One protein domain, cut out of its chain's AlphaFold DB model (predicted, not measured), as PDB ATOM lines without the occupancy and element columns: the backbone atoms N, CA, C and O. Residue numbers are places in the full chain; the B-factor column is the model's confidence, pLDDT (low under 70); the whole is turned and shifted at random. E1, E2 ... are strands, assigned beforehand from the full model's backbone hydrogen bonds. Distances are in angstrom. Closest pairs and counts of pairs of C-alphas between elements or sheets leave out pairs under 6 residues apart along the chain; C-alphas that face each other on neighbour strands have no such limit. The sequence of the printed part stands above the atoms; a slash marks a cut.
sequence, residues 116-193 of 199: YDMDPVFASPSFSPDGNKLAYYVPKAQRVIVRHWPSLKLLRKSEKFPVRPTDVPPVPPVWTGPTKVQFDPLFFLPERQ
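AT A GLANCE: This is residues 116 to 193 of the 199 residues of an uncharacterized protein of Desulfobacca acetoxidans (UniProt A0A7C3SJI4). With little regular structure, a small sheet of three strands, E1, E2 and E3, makes one side, and a long loop leads from it to a small second pairing, residues 174 to 175 with E4, set off from E1. The 78 printed residues hold four named strands, E1 to E4 in order, and no named helix; the class is all strand, with 20 residues in named elements. The whole is compact, radius of gyration of the C-alphas 11.5 A, spanning 30 by 27 by 21 A.

IN THESE COORDINATES: E1, residues 133 to 138, is 15.9 A long and begins at C-alpha 133 (115.929, -4.056, 35.065). E2, residues 143 to 148, is 16.6 A, E3, residues 153 to 157, 11.7 A. E4, residues 180 to 182, is 6.6 A and ends at C-alpha 182 (109.150, 6.666, 41.566).

HOW THE PARTS SIT: The sheet, order E1, E2, E3, is a meander, each strand the antiparallel neighbour of the one before; it is only just strongly twisted, up to 4.1 A off its plane. The hairpin E1 and E2, at 156 degrees, has N 136 and O 145 within hydrogen-bond range, 3.0 A; the hairpin E2 and E3, at 150 degrees, has N 148 and O 153, 2.8 A. E4 pairs with no named strand; its closest C-alphas to E1 are those of Val 181 and Ala 135, 7.7 A. E4 is apart from E2 and E3.

THE WHOLE: The farthest C-alphas, of Ser 151 and Pro 190, are 32.8 A apart. The printed part has no cut; the link E3 to E4, 22 residues, is long. The pLDDT is under 70 at residues 119 to 123, 164 to 171 and 184 to 192.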
ATOM      1  N   TYR A 116     127.534  -6.913  46.182       74.00
ATOM      2  CA  TYR A 116     127.856  -6.480  47.549       74.00
ATOM      3  C   TYR A 116     127.417  -5.049  47.889       74.00
ATOM      4  O   TYR A 116     127.376  -4.686  49.061       74.00
ATOM      5  N   ASP A 117     127.149  -4.222  46.876       75.25
ATOM      6  CA  ASP A 117     126.739  -2.830  47.051       75.25
ATOM      7  C   ASP A 117     125.242  -2.670  47.341       75.25
ATOM      8  O   ASP A 117     124.809  -1.567  47.673       75.25
ATOM      9  N   MET A 118     124.455  -3.741  47.219       76.19
ATOM     10  CA  MET A 118     123.064  -3.727  47.638       76.19
ATOM     11  C   MET A 118     123.025  -3.849  49.159       76.19
ATOM     12  O   MET A 118     123.368  -4.900  49.701       76.19
ATOM     13  N   ASP A 119     122.677  -2.751  49.844       66.25
ATOM     14  CA  ASP A 119     122.638  -2.768  51.302       66.25
ATOM     15  C   ASP A 119     121.514  -3.708  51.751       66.25
ATOM     16  O   ASP A 119     120.351  -3.492  51.399       66.25
ATOM     17  N   PRO A 120     121.848  -4.781  52.474       61.19
ATOM     18  CA  PRO A 120     120.869  -5.739  52.946       61.19
ATOM     19  C   PRO A 120     119.684  -5.105  53.676       61.19
ATOM     20  O   PRO A 120     118.530  -5.482  53.469       61.19
ATOM     21  N   VAL A 121     119.990  -4.117  54.510       58.62
ATOM     22  CA  VAL A 121     118.989  -3.408  55.277       58.62
ATOM     23  C   VAL A 121     118.557  -2.251  54.382       58.62
ATOM     24  O   VAL A 121     119.354  -1.377  54.051       58.62
ATOM     25  N   PHE A 122     117.298  -2.272  53.951       62.59
ATOM     26  CA  PHE A 122     116.633  -1.172  53.244       62.59
ATOM     27  C   PHE A 122     116.876  -0.975  51.736       62.59
ATOM     28  O   PHE A 122     116.420   0.028  51.187       62.59
ATOM     29  N   ALA A 123     117.533  -1.892  51.016       65.00
ATOM     30  CA  ALA A 123     117.658  -1.724  49.559       65.00
ATOM     31  C   ALA A 123     116.310  -1.731  48.813       65.00
ATOM     32  O   ALA A 123     116.267  -1.219  47.692       65.00
ATOM     33  N   SER A 124     115.257  -2.310  49.417       75.44
ATOM     34  CA  SER A 124     113.891  -2.469  48.886       75.44
ATOM     35  C   SER A 124     113.875  -2.528  47.356       75.44
ATOM     36  O   SER A 124     113.372  -1.620  46.711       75.44
ATOM     37  N   PRO A 125     114.548  -3.523  46.754       87.19
ATOM     38  CA  PRO A 125     114.747  -3.588  45.312       87.19
ATOM     39  C   PRO A 125     113.425  -3.764  44.565       87.19
ATOM     40  O   PRO A 125     112.518  -4.419  45.063       87.19
ATOM     41  N   SER A 126     113.338  -3.241  43.344       88.88
ATOM     42  CA  SER A 126     112.160  -3.332  42.484       88.88
ATOM     43  C   SER A 126     112.522  -3.682  41.048       88.88
ATOM     44  O   SER A 126     113.431  -3.080  40.460       88.88
ATOM     45  N   PHE A 127     111.796  -4.630  40.465       90.62
ATOM     46  CA  PHE A 127     111.951  -5.035  39.072       90.62
ATOM     47  C   PHE A 127     111.104  -4.185  38.134       90.62
ATOM     48  O   PHE A 127     109.958  -3.861  38.436       90.62
ATOM     49  N   SER A 128     111.662  -3.836  36.973       90.06
ATOM     50  CA  SER A 128     110.876  -3.197  35.919       90.06
ATOM     51  C   SER A 128     109.775  -4.143  35.418       90.06
ATOM     52  O   SER A 128     109.966  -5.359  35.472       90.06
ATOM     53  N   PRO A 129     108.659  -3.623  34.870       85.25
ATOM     54  CA  PRO A 129     107.538  -4.452  34.410       85.25
ATOM     55  C   PRO A 129     107.934  -5.527  33.386       85.25
ATOM     56  O   PRO A 129     107.416  -6.639  33.404       85.25
ATOM     57  N   ASP A 130     108.910  -5.216  32.527       87.44
ATOM     58  CA  ASP A 130     109.476  -6.142  31.535       87.44
ATOM     59  C   ASP A 130     110.418  -7.210  32.136       87.44
ATOM     60  O   ASP A 130     110.865  -8.111  31.426       87.44
ATOM     61  N   GLY A 131     110.746  -7.106  33.427       89.00
ATOM     62  CA  GLY A 131     111.650  -7.992  34.159       89.00
ATOM     63  C   GLY A 131     113.136  -7.837  33.815       89.00
ATOM     64  O   GLY A 131     113.951  -8.618  34.303       89.00
ATOM     65  N   ASN A 132     113.519  -6.854  32.992       91.88
ATOM     66  CA  ASN A 132     114.889  -6.719  32.475       91.88
ATOM     67  C   ASN A 132     115.758  -5.734  33.264       91.88
ATOM     68  O   ASN A 132     116.950  -5.592  32.979       91.88
ATOM     69  N   LYS A 133     115.199  -5.026  34.248       92.50
ATOM     70  CA  LYS A 133     115.929  -4.056  35.065       92.50
ATOM     71  C   LYS A 133     115.598  -4.231  36.537       92.50
ATOM     72  O   LYS A 133     114.495  -4.617  36.905       92.50
ATOM     73  N   LEU A 134     116.581  -3.904  37.365       91.62
ATOM     74  CA  LEU A 134     116.484  -3.899  38.817       91.62
ATOM     75  C   LEU A 134     116.883  -2.517  39.323       91.62
ATOM     76  O   LEU A 134     118.008  -2.079  39.069       91.62
ATOM     77  N   ALA A 135     115.975  -1.844  40.025       90.19
ATOM     78  CA  ALA A 135     116.223  -0.577  40.699       90.19
ATOM     79  C   ALA A 135     116.262  -0.787  42.210       90.19
ATOM     80  O   ALA A 135     115.443  -1.516  42.756       90.19
ATOM     81  N   TYR A 136     117.207  -0.151  42.890       87.50
ATOM     82  CA  TYR A 136     117.298  -0.185  44.348       87.50
ATOM     83  C   TYR A 136     118.032   1.048  44.860       87.50
ATOM     84  O   TYR A 136     118.807   1.680  44.135       87.50
ATOM     85  N   TYR A 137     117.784   1.402  46.116       84.12
ATOM     86  CA  TYR A 137     118.480   2.498  46.775       84.12
ATOM     87  C   TYR A 137     119.674   1.969  47.578       84.12
ATOM     88  O   TYR A 137     119.593   0.921  48.211       84.12
ATOM     89  N   VAL A 138     120.800   2.684  47.546       83.38
ATOM     90  CA  VAL A 138     122.011   2.337  48.303       83.38
ATOM     91  C   VAL A 138     122.273   3.412  49.357       83.38
ATOM     92  O   VAL A 138     122.835   4.457  49.012       83.38
ATOM     93  N   PRO A 139     121.942   3.167  50.642       79.25
ATOM     94  CA  PRO A 139     122.086   4.149  51.719       79.25
ATOM     95  C   PRO A 139     123.495   4.734  51.845       79.25
ATOM     96  O   PRO A 139     123.655   5.950  51.891       79.25
ATOM     97  N   LYS A 140     124.535   3.891  51.802       80.69
ATOM     98  CA  LYS A 140     125.940   4.339  51.909       80.69
ATOM     99  C   LYS A 140     126.372   5.261  50.768       80.69
ATOM    100  O   LYS A 140     127.176   6.164  50.971       80.69
ATOM    101  N   ALA A 141     125.860   5.022  49.562       84.31
ATOM    102  CA  ALA A 141     126.153   5.850  48.393       84.31
ATOM    103  C   ALA A 141     125.195   7.043  48.265       84.31
ATOM    104  O   ALA A 141     125.477   7.958  47.487       84.31
ATOM    105  N   GLN A 142     124.090   7.007  49.014       84.19
ATOM    106  CA  GLN A 142     122.952   7.909  48.943       84.19
ATOM    107  C   GLN A 142     122.397   8.032  47.525       84.19
ATOM    108  O   GLN A 142     122.198   9.131  47.030       84.19
ATOM    109  N   ARG A 143     122.263   6.924  46.794       86.31
ATOM    110  CA  ARG A 143     121.899   6.950  45.368       86.31
ATOM    111  C   ARG A 143     120.971   5.808  45.013       86.31
ATOM    112  O   ARG A 143     121.090   4.715  45.558       86.31
ATOM    113  N   VAL A 144     120.135   6.052  44.015       84.94
ATOM    114  CA  VAL A 144     119.421   5.007  43.293       84.94
ATOM    115  C   VAL A 144     120.353   4.403  42.251       84.94
ATOM    116  O   VAL A 144     121.024   5.116  41.496       84.94
ATOM    117  N   ILE A 145     120.383   3.078  42.207       88.88
ATOM    118  CA  ILE A 145     121.120   2.296  41.225       88.88
ATOM    119  C   ILE A 145     120.121   1.532  40.366       88.88
ATOM    120  O   ILE A 145     119.201   0.910  40.888       88.88
ATOM    121  N   VAL A 146     120.337   1.553  39.049       90.94
ATOM    122  CA  VAL A 146     119.627   0.694  38.099       90.94
ATOM    123  C   VAL A 146     120.621  -0.230  37.414       90.94
ATOM    124  O   VAL A 146     121.653   0.219  36.898       90.94
ATOM    125  N   ARG A 147     120.307  -1.524  37.392       92.44
ATOM    126  CA  ARG A 147     121.101  -2.570  36.738       92.44
ATOM    127  C   ARG A 147     120.279  -3.325  35.705       92.44
ATOM    128  O   ARG A 147     119.067  -3.453  35.845       92.44
ATOM    129  N   HIS A 148     120.963  -3.853  34.698       92.62
ATOM    130  CA  HIS A 148     120.403  -4.786  33.733       92.62
ATOM    131  C   HIS A 148     120.293  -6.171  34.365       92.62
ATOM    132  O   HIS A 148     121.270  -6.693  34.907       92.62
ATOM    133  N   TRP A 149     119.132  -6.793  34.253       89.69
ATOM    134  CA  TRP A 149     118.846  -8.123  34.767       89.69
ATOM    135  C   TRP A 149     118.899  -9.177  33.642       89.69
ATOM    136  O   TRP A 149     118.453  -8.878  32.539       89.69
ATOM    137  N   PRO A 150     119.439 -10.401  33.851       89.94
ATOM    138  CA  PRO A 150     120.083 -10.953  35.054       89.94
ATOM    139  C   PRO A 150     121.579 -10.658  35.181       89.94
ATOM    140  O   PRO A 150     122.197 -11.013  36.178       89.94
ATOM    141  N   SER A 151     122.179  -9.993  34.192       90.88
ATOM    142  CA  SER A 151     123.627  -9.724  34.159       90.88
ATOM    143  C   SER A 151     124.161  -8.899  35.337       90.88
ATOM    144  O   SER A 151     125.368  -8.821  35.539       90.88
ATOM    145  N   LEU A 152     123.274  -8.194  36.044       89.88
ATOM    146  CA  LEU A 152     123.580  -7.187  37.056       89.88
ATOM    147  C   LEU A 152     124.526  -6.075  36.566       89.88
ATOM    148  O   LEU A 152     125.106  -5.350  37.379       89.88
ATOM    149  N   LYS A 153     124.668  -5.878  35.248       92.31
ATOM    150  CA  LYS A 153     125.470  -4.789  34.679       92.31
ATOM    151  C   LYS A 153     124.879  -3.450  35.109       92.31
ATOM    152  O   LYS A 153     123.683  -3.223  34.951       92.31
ATOM    153  N   LEU A 154     125.709  -2.561  35.649       92.38
ATOM    154  CA  LEU A 154     125.287  -1.205  35.992       92.38
ATOM    155  C   LEU A 154     124.801  -0.478  34.732       92.38
ATOM    156  O   LEU A 154     125.559  -0.350  33.774       92.38
ATOM    157  N   LEU A 155     123.559   0.004  34.756       92.12
ATOM    158  CA  LEU A 155     123.002   0.847  33.700       92.12
ATOM    159  C   LEU A 155     123.125   2.318  34.073       92.12
ATOM    160  O   LEU A 155     123.572   3.136  33.272       92.12
ATOM    161  N   ARG A 156     122.731   2.670  35.302       90.00
ATOM    162  CA  ARG A 156     122.675   4.068  35.724       90.00
ATOM    163  C   ARG A 156     122.792   4.217  37.234       90.00
ATOM    164  O   ARG A 156     122.434   3.323  38.000       90.00
ATOM    165  N   LYS A 157     123.286   5.383  37.644       90.56
ATOM    166  CA  LYS A 157     123.233   5.890  39.016       90.56
ATOM    167  C   LYS A 157     122.514   7.230  38.985       90.56
ATOM    168  O   LYS A 157     122.757   8.020  38.072       90.56
ATOM    169  N   SER A 158     121.662   7.485  39.963       85.50
ATOM    170  CA  SER A 158     121.114   8.821  40.170       85.50
ATOM    171  C   SER A 158     122.167   9.773  40.746       85.50
ATOM    172  O   SER A 158     123.278   9.369  41.117       85.50
ATOM    173  N   GLU A 159     121.792  11.043  40.869       86.00
ATOM    174  CA  GLU A 159     122.447  11.982  41.780       86.00
ATOM    175  C   GLU A 159     122.317  11.528  43.240       86.00
ATOM    176  O   GLU A 159     121.560  10.600  43.546       86.00
ATOM    177  N   LYS A 160     123.103  12.147  44.131       86.81
ATOM    178  CA  LYS A 160     123.024  11.844  45.560       86.81
ATOM    179  C   LYS A 160     121.735  12.417  46.150       86.81
ATOM    180  O   LYS A 160     121.454  13.596  45.981       86.81
ATOM    181  N   PHE A 161     121.032  11.596  46.910       77.31
ATOM    182  CA  PHE A 161     119.832  11.932  47.651       77.31
ATOM    183  C   PHE A 161     120.039  11.500  49.105       77.31
ATOM    184  O   PHE A 161     119.834  10.332  49.415       77.31
ATOM    185  N   PRO A 162     120.529  12.375  49.993       75.50
ATOM    186  CA  PRO A 162     120.738  12.002  51.383       75.50
ATOM    187  C   PRO A 162     119.396  11.677  52.045       75.50
ATOM    188  O   PRO A 162     118.492  12.506  52.061       75.50
ATOM    189  N   VAL A 163     119.298  10.483  52.621       70.88
ATOM    190  CA  VAL A 163     118.179  10.059  53.474       70.88
ATOM    191  C   VAL A 163     118.753   9.594  54.806       70.88
ATOM    192  O   VAL A 163     119.903   9.131  54.858       70.88
ATOM    193  N   ARG A 164     117.989   9.714  55.893       63.84
ATOM    194  CA  ARG A 164     118.417   9.121  57.163       63.84
ATOM    195  C   ARG A 164     118.215   7.606  57.073       63.84
ATOM    196  O   ARG A 164     117.212   7.182  56.521       63.84
ATOM    197  N   PRO A 165     119.112   6.775  57.625       58.28
ATOM    198  CA  PRO A 165     118.957   5.316  57.602       58.28
ATOM    199  C   PRO A 165     117.650   4.791  58.224       58.28
ATOM    200  O   PRO A 165     117.189   3.723  57.851       58.28
ATOM    201  N   THR A 166     117.052   5.536  59.156       60.28
ATOM    202  CA  THR A 166     115.732   5.247  59.749       60.28
ATOM    203  C   THR A 166     114.566   5.591  58.826       60.28
ATOM    204  O   THR A 166     113.464   5.088  59.011       60.28
ATOM    205  N   ASP A 167     114.833   6.431  57.833       56.66
ATOM    206  CA  ASP A 167     113.901   6.961  56.852       56.66
ATOM    207  C   ASP A 167     114.251   6.296  55.512       56.66
ATOM    208  O   ASP A 167     114.516   6.983  54.531       56.66
ATOM    209  N   VAL A 168     114.369   4.962  55.468       56.00
ATOM    210  CA  VAL A 168     114.582   4.192  54.225       56.00
ATOM    211  C   VAL A 168     113.455   3.166  54.085       56.00
ATOM    212  O   VAL A 168     113.103   2.527  55.080       56.00
ATOM    213  N   PRO A 169     112.826   3.034  52.901       54.56
ATOM    214  CA  PRO A 169     111.490   2.467  52.836       54.56
ATOM    215  C   PRO A 169     111.459   0.961  53.076       54.56
ATOM    216  O   PRO A 169     112.317   0.245  52.559       54.56
ATOM    217  N   PRO A 170     110.421   0.444  53.759       56.91
ATOM    218  CA  PRO A 170     110.020  -0.951  53.610       56.91
ATOM    219  C   PRO A 170     109.352  -1.202  52.244       56.91
ATOM    220  O   PRO A 170     109.249  -2.346  51.813       56.91
ATOM    221  N   VAL A 171     108.902  -0.141  51.560       69.06
ATOM    222  CA  VAL A 171     108.194  -0.215  50.277       69.06
ATOM    223  C   VAL A 171     109.185  -0.135  49.104       69.06
ATOM    224  O   VAL A 171     109.984   0.804  49.035       69.06
ATOM    225  N   PRO A 172     109.159  -1.091  48.161       72.62
ATOM    226  CA  PRO A 172     109.958  -1.013  46.944       72.62
ATOM    227  C   PRO A 172     109.611   0.218  46.086       72.62
ATOM    228  O   PRO A 172     108.456   0.644  46.064       72.62
ATOM    229  N   PRO A 173     110.568   0.775  45.323       77.88
ATOM    230  CA  PRO A 173     110.271   1.776  44.316       77.88
ATOM    231  C   PRO A 173     109.258   1.256  43.296       77.88
ATOM    232  O   PRO A 173     109.269   0.081  42.925       77.88
ATOM    233  N   VAL A 174     108.432   2.154  42.775       83.75
ATOM    234  CA  VAL A 174     107.405   1.830  41.785       83.75
ATOM    235  C   VAL A 174     107.878   2.258  40.403       83.75
ATOM    236  O   VAL A 174     108.270   3.404  40.179       83.75
ATOM    237  N   TRP A 175     107.840   1.339  39.444       86.12
ATOM    238  CA  TRP A 175     108.109   1.664  38.048       86.12
ATOM    239  C   TRP A 175     106.853   2.252  37.402       86.12
ATOM    240  O   TRP A 175     105.817   1.602  37.349       86.12
ATOM    241  N   THR A 176     106.954   3.468  36.865       85.25
ATOM    242  CA  THR A 176     105.866   4.147  36.121       85.25
ATOM    243  C   THR A 176     106.052   4.049  34.603       85.25
ATOM    244  O   THR A 176     105.484   4.810  33.825       85.25
ATOM    245  N   GLY A 177     106.903   3.117  34.174       81.19
ATOM    246  CA  GLY A 177     107.262   2.854  32.788       81.19
ATOM    247  C   GLY A 177     108.606   2.123  32.699       81.19
ATOM    248  O   GLY A 177     109.238   1.866  33.724       81.19
ATOM    249  N   PRO A 178     109.107   1.829  31.487       77.94
ATOM    250  CA  PRO A 178     110.371   1.105  31.305       77.94
ATOM    251  C   PRO A 178     111.616   1.909  31.718       77.94
ATOM    252  O   PRO A 178     112.713   1.347  31.785       77.94
ATOM    253  N   THR A 179     111.448   3.215  31.954       81.69
ATOM    254  CA  THR A 179     112.515   4.206  32.160       81.69
ATOM    255  C   THR A 179     112.317   5.107  33.372       81.69
ATOM    256  O   THR A 179     113.186   5.926  33.667       81.69
ATOM    257  N   LYS A 180     111.203   4.980  34.096       85.19
ATOM    258  CA  LYS A 180     110.877   5.864  35.217       85.19
ATOM    259  C   LYS A 180     110.642   5.062  36.478       85.19
ATOM    260  O   LYS A 180     109.842   4.129  36.482       85.19
ATOM    261  N   VAL A 181     111.324   5.474  37.540       84.19
ATOM    262  CA  VAL A 181     111.181   4.900  38.874       84.19
ATOM    263  C   VAL A 181     110.780   6.010  39.831       84.19
ATOM    264  O   VAL A 181     111.434   7.051  39.905       84.19
ATOM    265  N   GLN A 182     109.689   5.787  40.544       82.38
ATOM    266  CA  GLN A 182     109.150   6.666  41.566       82.38
ATOM    267  C   GLN A 182     109.442   6.046  42.929       82.38
ATOM    268  O   GLN A 182     109.243   4.849  43.134       82.38
ATOM    269  N   PHE A 183     109.960   6.858  43.841       74.38
ATOM    270  CA  PHE A 183     110.210   6.449  45.216       74.38
ATOM    271  C   PHE A 183     109.210   7.137  46.137       74.38
ATOM    272  O   PHE A 183     108.775   8.251  45.851       74.38
ATOM    273  N   ASP A 184     108.861   6.456  47.227       67.62
ATOM    274  CA  ASP A 184     107.849   6.911  48.177       67.62
ATOM    275  C   ASP A 184     108.166   8.340  48.698       67.62
ATOM    276  O   ASP A 184     109.295   8.608  49.141       67.62
ATOM    277  N   PRO A 185     107.192   9.273  48.626       52.88
ATOM    278  CA  PRO A 185     107.356  10.669  49.031       52.88
ATOM    279  C   PRO A 185     107.696  10.859  50.513       52.88
ATOM    280  O   PRO A 185     108.269  11.886  50.871       52.88
ATOM    281  N   LEU A 186     107.387   9.892  51.380       55.81
ATOM    282  CA  LEU A 186     107.756   9.946  52.797       55.81
ATOM    283  C   LEU A 186     109.275   9.835  53.010       55.81
ATOM    284  O   LEU A 186     109.776  10.221  54.063       55.81
ATOM    285  N   PHE A 187     110.006   9.348  52.003       61.31
ATOM    286  CA  PHE A 187     111.439   9.051  52.066       61.31
ATOM    287  C   PHE A 187     112.286  10.077  51.316       61.31
ATOM    288  O   PHE A 187     113.393  10.418  51.735       61.31
ATOM    289  N   PHE A 188     111.752  10.614  50.221       58.06
ATOM    290  CA  PHE A 188     112.353  11.727  49.505       58.06
ATOM    291  C   PHE A 188     111.366  12.890  49.517       58.06
ATOM    292  O   PHE A 188     110.419  12.886  48.740       58.06
ATOM    293  N   LEU A 189     111.588  13.876  50.393       53.38
ATOM    294  CA  LEU A 189     110.836  15.132  50.393       53.38
ATOM    295  C   LEU A 189     111.609  16.222  49.620       53.38
ATOM    296  O   LEU A 189     112.780  16.472  49.927       53.38
ATOM    297  N   PRO A 190     110.987  16.907  48.639       57.84
ATOM    298  CA  PRO A 190     109.723  16.543  47.988       57.84
ATOM    299  C   PRO A 190     109.871  15.250  47.177       57.84
ATOM    300  O   PRO A 190     111.000  14.894  46.828       57.84
ATOM    301  N   GLU A 191     108.735  14.614  46.862       61.84
ATOM    302  CA  GLU A 191     108.651  13.379  46.074       61.84
ATOM    303  C   GLU A 191     109.628  13.387  44.896       61.84
ATOM    304  O   GLU A 191     109.712  14.359  44.136       61.84
ATOM    305  N   ARG A 192     110.392  12.301  44.738       66.19
ATOM    306  CA  ARG A 192     111.395  12.198  43.676       66.19
ATOM    307  C   ARG A 192     111.024  11.106  42.695       66.19
ATOM    308  O   ARG A 192     111.111   9.912  42.978       66.19
ATOM    309  N   GLN A 193     110.713  11.543  41.484       71.19
ATOM    310  CA  GLN A 193     110.721  10.686  40.315       71.19
ATOM    311  C   GLN A 193     112.113  10.734  39.686       71.19
ATOM    312  O   GLN A 193     112.604  11.799  39.306       71.19
TER     313      GLN A 193